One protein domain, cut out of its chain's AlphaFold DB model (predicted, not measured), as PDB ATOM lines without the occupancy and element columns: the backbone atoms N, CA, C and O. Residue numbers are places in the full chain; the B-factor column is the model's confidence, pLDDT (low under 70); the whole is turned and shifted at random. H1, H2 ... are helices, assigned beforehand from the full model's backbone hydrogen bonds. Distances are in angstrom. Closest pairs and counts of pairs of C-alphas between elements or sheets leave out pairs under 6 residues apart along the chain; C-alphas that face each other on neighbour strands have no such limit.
ATOM      1  N   LEU A   6     163.768 173.080  94.978       52.53
ATOM      2  CA  LEU A   6     164.212 172.110  95.996       52.53
ATOM      3  C   LEU A   6     163.258 171.961  97.197       52.53
ATOM      4  O   LEU A   6     162.999 170.848  97.642       52.53
ATOM      5  N   ARG A   7     162.693 173.063  97.709       50.81
ATOM      6  CA  ARG A   7     161.792 173.032  98.879       50.81
ATOM      7  C   ARG A   7     160.338 172.701  98.509       50.81
ATOM      8  O   ARG A   7     159.571 172.324  99.389       50.81
ATOM      9  N   ASN A   8     159.961 172.802  97.227       54.59
ATOM     10  CA  ASN A   8     158.668 172.317  96.729       54.59
ATOM     11  C   ASN A   8     158.712 170.823  96.385       54.59
ATOM     12  O   ASN A   8     157.717 170.142  96.604       54.59
ATOM     13  N   SER A   9     159.855 170.288  95.944       52.59
ATOM     14  CA  SER A   9     160.033 168.838  95.763       52.59
ATOM     15  C   SER A   9     159.909 168.055  97.073       52.59
ATOM     16  O   SER A   9     159.498 166.903  97.044       52.59
ATOM     17  N   ALA A  10     160.153 168.702  98.219       52.78
ATOM     18  CA  ALA A  10     159.911 168.130  99.545       52.78
ATOM     19  C   ALA A  10     158.433 167.981  99.939       52.78
ATOM     20  O   ALA A  10     158.128 167.373 100.959       52.78
ATOM     21  N   LYS A  11     157.515 168.520  99.129       55.69
ATOM     22  CA  LYS A  11     156.075 168.236  99.199       55.69
ATOM     23  C   LYS A  11     155.645 167.171  98.176       55.69
ATOM     24  O   LYS A  11     154.451 166.948  98.005       55.69
ATOM     25  N   GLY A  12     156.598 166.591  97.439       62.53
ATOM     26  CA  GLY A  12     156.373 165.482  96.513       62.53
ATOM     27  C   GLY A  12     156.139 164.155  97.241       62.53
ATOM     28  O   GLY A  12     156.222 164.106  98.464       62.53
ATOM     29  N   HIS A  13     155.832 163.104  96.467       57.91
ATOM     30  CA  HIS A  13     155.549 161.721  96.887       57.91
ATOM     31  C   HIS A  13     156.712 161.058  97.654       57.91
ATOM     32  O   HIS A  13     157.303 160.099  97.168       57.91
ATOM     33  N   TRP A  14     157.071 161.570  98.824       57.44
ATOM     34  CA  TRP A  14     158.003 160.923  99.734       57.44
ATOM     35  C   TRP A  14     157.225 160.264 100.859       57.44
ATOM     36  O   TRP A  14     156.334 160.860 101.470       57.44
ATOM     37  N   THR A  15     157.551 159.007 101.103       67.56
ATOM     38  CA  THR A  15     157.088 158.272 102.274       67.56
ATOM     39  C   THR A  15     157.791 158.814 103.523       67.56
ATOM     40  O   THR A  15     158.871 159.402 103.440       67.56
ATOM     41  N   LEU A  16     157.182 158.645 104.700       70.12
ATOM     42  CA  LEU A  16     157.782 159.086 105.971       70.12
ATOM     43  C   LEU A  16     159.178 158.473 106.188       70.12
ATOM     44  O   LEU A  16     160.073 159.149 106.696       70.12
ATOM     45  N   ASP A  17     159.376 157.243 105.707       70.19
ATOM     46  CA  ASP A  17     160.649 156.525 105.765       70.19
ATOM     47  C   ASP A  17     161.747 157.206 104.932       70.19
ATOM     48  O   ASP A  17     162.879 157.346 105.393       70.19
ATOM     49  N   GLU A  18     161.423 157.709 103.736       73.31
ATOM     50  CA  GLU A  18     162.373 158.432 102.869       73.31
ATOM     51  C   GLU A  18     162.793 159.792 103.451       73.31
ATOM     52  O   GLU A  18     163.871 160.300 103.139       73.31
ATOM     53  N   LEU A  19     161.970 160.366 104.332       76.50
ATOM     54  CA  LEU A  19     162.273 161.585 105.085       76.50
ATOM     55  C   LEU A  19     163.065 161.317 106.377       76.50
ATOM     56  O   LEU A  19     163.437 162.264 107.075       76.50
ATOM     57  N   GLY A  20     163.314 160.046 106.715       78.25
ATOM     58  CA  GLY A  20     163.912 159.649 107.990       78.25
ATOM     59  C   GLY A  20     163.021 159.970 109.195       78.25
ATOM     60  O   GLY A  20     163.526 160.145 110.304       78.25
ATOM     61  N   TRP A  21     161.708 160.106 108.990       79.62
ATOM     62  CA  TRP A  21     160.743 160.400 110.044       79.62
ATOM     63  C   TRP A  21     160.086 159.109 110.513       79.62
ATOM     64  O   TRP A  21     159.453 158.402 109.738       79.62
ATOM     65  N   SER A  22     160.191 158.817 111.805       76.38
ATOM     66  CA  SER A  22     159.472 157.705 112.413       76.38
ATOM     67  C   SER A  22     158.101 158.158 112.916       76.38
ATOM     68  O   SER A  22     157.954 159.203 113.555       76.38
ATOM     69  N   LEU A  23     157.075 157.349 112.640       78.88
ATOM     70  CA  LEU A  23     155.750 157.522 113.228       78.88
ATOM     71  C   LEU A  23     155.832 157.212 114.725       78.88
ATOM     72  O   LEU A  23     156.095 156.079 115.130       78.88
ATOM     73  N   THR A  24     155.608 158.223 115.558       76.00
ATOM     74  CA  THR A  24     155.480 158.020 117.001       76.00
ATOM     75  C   THR A  24     154.195 157.263 117.303       76.00
ATOM     76  O   THR A  24     153.169 157.496 116.661       76.00
ATOM     77  N   ALA A  25     154.241 156.384 118.306       78.81
ATOM     78  CA  ALA A  25     153.056 155.676 118.767       78.81
ATOM     79  C   ALA A  25     151.923 156.668 119.109       78.81
ATOM     80  O   ALA A  25     152.205 157.762 119.613       78.81
ATOM     81  N   PRO A  26     150.652 156.302 118.862       78.25
ATOM     82  CA  PRO A  26     149.520 157.109 119.289       78.25
ATOM     83  C   PRO A  26     149.611 157.403 120.790       78.25
ATOM     84  O   PRO A  26     149.904 156.511 121.590       78.25
ATOM     85  N   GLY A  27     149.369 158.657 121.174       82.88
ATOM     86  CA  GLY A  27     149.338 159.049 122.580       82.88
ATOM     87  C   GLY A  27     148.247 158.307 123.359       82.88
ATOM     88  O   GLY A  27     147.257 157.840 122.796       82.88
ATOM     89  N   ASN A  28     148.407 158.215 124.679       85.94
ATOM     90  CA  ASN A  28     147.396 157.622 125.550       85.94
ATOM     91  C   ASN A  28     146.405 158.695 126.029       85.94
ATOM     92  O   ASN A  28     146.778 159.578 126.802       85.94
ATOM     93  N   HIS A  29     145.135 158.572 125.634       84.19
ATOM     94  CA  HIS A  29     144.064 159.499 126.024       84.19
ATOM     95  C   HIS A  29     143.845 159.577 127.546       84.19
ATOM     96  O   HIS A  29     143.372 160.593 128.042       84.19
ATOM     97  N   LYS A  30     144.217 158.533 128.303       86.94
ATOM     98  CA  LYS A  30     144.156 158.538 129.775       86.94
ATOM     99  C   LYS A  30     145.224 159.427 130.413       86.94
ATOM    100  O   LYS A  30     145.078 159.809 131.567       86.94
ATOM    101  N   ILE A  31     146.305 159.713 129.685       90.25
ATOM    102  CA  ILE A  31     147.381 160.612 130.128       90.25
ATOM    103  C   ILE A  31     147.054 162.047 129.710       90.25
ATOM    104  O   ILE A  31     147.232 162.974 130.494       90.25
ATOM    105  N   TRP A  32     146.573 162.226 128.480       88.75
ATOM    106  CA  TRP A  32     146.172 163.525 127.957       88.75
ATOM    107  C   TRP A  32     145.011 163.373 126.979       88.75
ATOM    108  O   TRP A  32     145.156 162.779 125.912       88.75
ATOM    109  N   ASP A  33     143.866 163.945 127.332       91.12
ATOM    110  CA  ASP A  33     142.617 163.870 126.571       91.12
ATOM    111  C   ASP A  33     142.428 165.061 125.614       91.12
ATOM    112  O   ASP A  33     141.334 165.267 125.082       91.12
ATOM    113  N   GLY A  34     143.465 165.887 125.440       90.38
ATOM    114  CA  GLY A  34     143.412 167.079 124.599       90.38
ATOM    115  C   GLY A  34     142.512 168.193 125.136       90.38
ATOM    116  O   GLY A  34     142.004 168.962 124.326       90.38
ATOM    117  N   LEU A  35     142.296 168.277 126.459       94.19
ATOM    118  CA  LEU A  35     141.344 169.197 127.110       94.19
ATOM    119  C   LEU A  35     139.874 168.913 126.775       94.19
ATOM    120  O   LEU A  35     139.010 169.761 127.009       94.19
ATOM    121  N   SER A  36     139.560 167.730 126.252       93.81
ATOM    122  CA  SER A  36     138.189 167.386 125.875       93.81
ATOM    123  C   SER A  36     137.238 167.336 127.077       93.81
ATOM    124  O   SER A  36     136.093 167.776 126.966       93.81
ATOM    125  N   GLY A  37     137.707 166.882 128.244       93.69
ATOM    126  CA  GLY A  37     136.951 166.932 129.494       93.69
ATOM    127  C   GLY A  37     136.660 168.358 129.959       93.69
ATOM    128  O   GLY A  37     135.516 168.675 130.285       93.69
ATOM    129  N   TRP A  38     137.671 169.230 129.926       95.94
ATOM    130  CA  TRP A  38     137.508 170.648 130.259       95.94
ATOM    131  C   TRP A  38     136.528 171.340 129.308       95.94
ATOM    132  O   TRP A  38     135.624 172.034 129.761       95.94
ATOM    133  N   PHE A  39     136.673 171.112 128.001       96.62
ATOM    134  CA  PHE A  39     135.827 171.726 126.981       96.62
ATOM    135  C   PHE A  39     134.351 171.370 127.173       96.62
ATOM    136  O   PHE A  39     133.505 172.261 127.137       96.62
ATOM    137  N   VAL A  40     134.040 170.092 127.424       95.88
ATOM    138  CA  VAL A  40     132.657 169.666 127.685       95.88
ATOM    139  C   VAL A  40     132.104 170.361 128.928       95.88
ATOM    140  O   VAL A  40     131.057 170.995 128.836       95.88
ATOM    141  N   GLY A  41     132.834 170.340 130.047       96.69
ATOM    142  CA  GLY A  41     132.376 170.999 131.275       96.69
ATOM    143  C   GLY A  41     132.198 172.514 131.116       96.69
ATOM    144  O   GLY A  41     131.262 173.093 131.663       96.69
ATOM    145  N   TYR A  42     133.056 173.163 130.326       97.31
ATOM    146  CA  TYR A  42     132.953 174.593 130.053       97.31
ATOM    147  C   TYR A  42     131.711 174.934 129.219       97.31
ATOM    148  O   TYR A  42     130.987 175.866 129.552       97.31
ATOM    149  N   VAL A  43     131.422 174.170 128.162       96.44
ATOM    150  CA  VAL A  43     130.232 174.403 127.325       96.44
ATOM    151  C   VAL A  43     128.937 174.090 128.083       96.44
ATOM    152  O   VAL A  43     127.954 174.806 127.916       96.44
ATOM    153  N   GLU A  44     128.927 173.077 128.952       95.56
ATOM    154  CA  GLU A  44     127.776 172.779 129.821       95.56
ATOM    155  C   GLU A  44     127.482 173.915 130.811       95.56
ATOM    156  O   GLU A  44     126.317 174.227 131.061       95.56
ATOM    157  N   ALA A  45     128.523 174.564 131.339       97.81
ATOM    158  CA  ALA A  45     128.390 175.724 132.219       97.81
ATOM    159  C   ALA A  45     127.968 177.013 131.484       97.81
ATOM    160  O   ALA A  45     127.468 177.937 132.126       97.81
ATOM    161  N   HIS A  46     128.136 177.063 130.157       97.19
ATOM    162  CA  HIS A  46     127.884 178.230 129.304       97.19
ATOM    163  C   HIS A  46     126.999 177.876 128.091       97.19
ATOM    164  O   HIS A  46     127.482 177.847 126.950       97.19
ATOM    165  N   PRO A  47     125.690 177.609 128.293       94.38
ATOM    166  CA  PRO A  47     124.788 177.170 127.227       94.38
ATOM    167  C   PRO A  47     124.682 178.145 126.046       94.38
ATOM    168  O   PRO A  47     124.367 177.730 124.932       94.38
ATOM    169  N   GLU A  48     124.967 179.430 126.253       96.38
ATOM    170  CA  GLU A  48     125.025 180.452 125.205       96.38
ATOM    171  C   GLU A  48     126.018 180.107 124.085       96.38
ATOM    172  O   GLU A  48     125.786 180.453 122.925       96.38
ATOM    173  N   LEU A  49     127.082 179.358 124.393       94.88
ATOM    174  CA  LEU A  49     128.083 178.922 123.416       94.88
ATOM    175  C   LEU A  49     127.514 177.923 122.402       94.88
ATOM    176  O   LEU A  49     128.043 177.796 121.299       94.88
ATOM    177  N   MET A  50     126.398 177.263 122.723       95.88
ATOM    178  CA  MET A  50     125.711 176.353 121.803       95.88
ATOM    179  C   MET A  50     124.989 177.080 120.663       95.88
ATOM    180  O   MET A  50     124.576 176.431 119.698       95.88
ATOM    181  N   ALA A  51     124.851 178.409 120.732       96.19
ATOM    182  CA  ALA A  51     124.374 179.209 119.607       96.19
ATOM    183  C   ALA A  51     125.368 179.194 118.430       96.19
ATOM    184  O   ALA A  51     124.962 179.311 117.268       96.19
ATOM    185  N   ASP A  52     126.661 179.006 118.709       97.31
ATOM    186  CA  ASP A  52     127.674 178.826 117.680       97.31
ATOM    187  C   ASP A  52     127.624 177.389 117.131       97.31
ATOM    188  O   ASP A  52     127.882 176.399 117.821       97.31
ATOM    189  N   LYS A  53     127.309 177.265 115.836       95.81
ATOM    190  CA  LYS A  53     127.180 175.969 115.150       95.81
ATOM    191  C   LYS A  53     128.478 175.160 115.147       95.81
ATOM    192  O   LYS A  53     128.425 173.929 115.118       95.81
ATOM    193  N   TYR A  54     129.630 175.826 115.127       96.50
ATOM    194  CA  TYR A  54     130.931 175.177 115.156       96.50
ATOM    195  C   TYR A  54     131.185 174.569 116.534       96.50
ATOM    196  O   TYR A  54     131.492 173.377 116.613       96.50
ATOM    197  N   LEU A  55     130.966 175.338 117.605       96.62
ATOM    198  CA  LEU A  55     131.100 174.844 118.979       96.62
ATOM    199  C   LEU A  55     130.115 173.710 119.266       96.62
ATOM    200  O   LEU A  55     130.525 172.664 119.762       96.62
ATOM    201  N   ALA A  56     128.853 173.848 118.857       96.62
ATOM    202  CA  ALA A  56     127.848 172.804 119.033       96.62
ATOM    203  C   ALA A  56     128.213 171.496 118.307       96.62
ATOM    204  O   ALA A  56     127.977 170.403 118.828       96.62
ATOM    205  N   ARG A  57     128.799 171.583 117.104       97.44
ATOM    206  CA  ARG A  57     129.266 170.401 116.364       97.44
ATOM    207  C   ARG A  57     130.431 169.723 117.079       97.44
ATOM    208  O   ARG A  57     130.422 168.501 117.203       97.44
ATOM    209  N   TRP A  58     131.406 170.503 117.539       96.62
ATOM    210  CA  TRP A  58     132.545 169.976 118.287       96.62
ATOM    211  C   TRP A  58     132.115 169.342 119.599       96.62
ATOM    212  O   TRP A  58     132.495 168.212 119.856       96.62
ATOM    213  N   PHE A  59     131.253 169.998 120.371       97.06
ATOM    214  CA  PHE A  59     130.721 169.467 121.623       97.06
ATOM    215  C   PHE A  59     130.071 168.091 121.442       97.06
ATOM    216  O   PHE A  59     130.421 167.142 122.142       97.06
ATOM    217  N   ARG A  60     129.195 167.950 120.437       96.31
ATOM    218  CA  ARG A  60     128.556 166.665 120.105       96.31
ATOM    219  C   ARG A  60     129.577 165.594 119.733       96.31
ATOM    220  O   ARG A  60     129.517 164.498 120.275       96.31
ATOM    221  N   ALA A  61     130.517 165.916 118.843       96.56
ATOM    222  CA  ALA A  61     131.556 164.977 118.424       96.56
ATOM    223  C   ALA A  61     132.461 164.562 119.596       96.56
ATOM    224  O   ALA A  61     132.817 163.395 119.729       96.56
ATOM    225  N   THR A  62     132.810 165.504 120.470       95.44
ATOM    226  CA  THR A  62     133.634 165.247 121.647       95.44
ATOM    227  C   THR A  62     132.928 164.328 122.638       95.44
ATOM    228  O   THR A  62     133.556 163.397 123.130       95.44
ATOM    229  N   ILE A  63     131.640 164.547 122.923       95.50
ATOM    230  CA  ILE A  63     130.865 163.654 123.799       95.50
ATOM    231  C   ILE A  63     130.769 162.251 123.199       95.50
ATOM    232  O   ILE A  63     131.017 161.278 123.908       95.50
ATOM    233  N   ASP A  64     130.464 162.151 121.904       95.94
ATOM    234  CA  ASP A  64     130.327 160.875 121.199       95.94
ATOM    235  C   ASP A  64     131.618 160.050 121.293       95.94
ATOM    236  O   ASP A  64     131.624 158.950 121.843       95.94
ATOM    237  N   VAL A  65     132.758 160.634 120.910       93.31
ATOM    238  CA  VAL A  65     134.067 159.973 121.013       93.31
ATOM    239  C   VAL A  65     134.398 159.603 122.459       93.31
ATOM    240  O   VAL A  65     134.833 158.483 122.717       93.31
ATOM    241  N   ARG A  66     134.165 160.492 123.429       90.50
ATOM    242  CA  ARG A  66     134.449 160.201 124.844       90.50
ATOM    243  C   ARG A  66     133.598 159.052 125.384       90.50
ATOM    244  O   ARG A  66     134.102 158.270 126.189       90.50
ATOM    245  N   SER A  67     132.361 158.907 124.914       89.38
ATOM    246  CA  SER A  67     131.500 157.783 125.289       89.38
ATOM    247  C   SER A  67     132.052 156.432 124.816       89.38
ATOM    248  O   SER A  67     131.901 155.439 125.515       89.38
ATOM    249  N   THR A  68     132.773 156.403 123.688       89.81
ATOM    250  CA  THR A  68     133.439 155.186 123.180       89.81
ATOM    251  C   THR A  68     134.771 154.864 123.864       89.81
ATOM    252  O   THR A  68     135.283 153.757 123.719       89.81
ATOM    253  N   LEU A  69     135.351 155.836 124.577       81.88
ATOM    254  CA  LEU A  69     136.642 155.714 125.264       81.88
ATOM    255  C   LEU A  69     136.498 155.362 126.757       81.88
ATOM    256  O   LEU A  69     137.515 155.127 127.414       81.88
ATOM    257  N   THR A  70     135.267 155.368 127.283       63.38
ATOM    258  CA  THR A  70     134.929 155.020 128.677       63.38
ATOM    259  C   THR A  70     134.743 153.515 128.815       63.38
ATOM    260  O   THR A  70     135.333 152.945 129.761       63.38
TER     261      THR A  70
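This is residues 6 to 70 of the 70 residues of an uncharacterized protein of Rhodococcus aetherivorans (UniProt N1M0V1). Helices H4 and H2 cross steeply at one end, short H3 at the turn between them; a long arm without named elements leads to tiny H1 at the far end. The printed part has 65 residues with four named helices, H1 to H4 in chain order: all helix. It is extended, with a radius of gyration of the C-alphas of 18.4 A, spanning 50 by 27 by 16 A.

H4, residues 53 to 69, touches H2, residues 36 to 45, with residues 59 to 63 alone, at a steep tilt of 52 degrees, opposite ways; the closest C-alphas, of Val 40 and Phe 59, are 6.4 A apart. H3, residues 47 to 51, and H4 only just touch, only at the corner, with 3 pairs of C-alphas within 8 A, the closest Met 50 and Ala 56 at 5.0 A. H1, residues 6 to 9, is apart from H2, H3 and H4. In H2 and H4 every O i to N i+4 pair is within hydrogen-bond range; H3 has 0 of 1, but 2 of 2 O i to N i+3 pairs.

H4 runs 24.5 A from C-alpha 53 at (127.180, 175.969, 115.150) to C-alpha 69 at (136.642, 155.714, 125.264). H2 measures 14.3 A, H3 7.9 A and H1 5.3 A.

The printed part has no cut. The link H1 to H2 is long, 26 residues; residues 11 to 18 and 20 to 28 stand free. Residues 6 to 15 and 70 have pLDDT under 70.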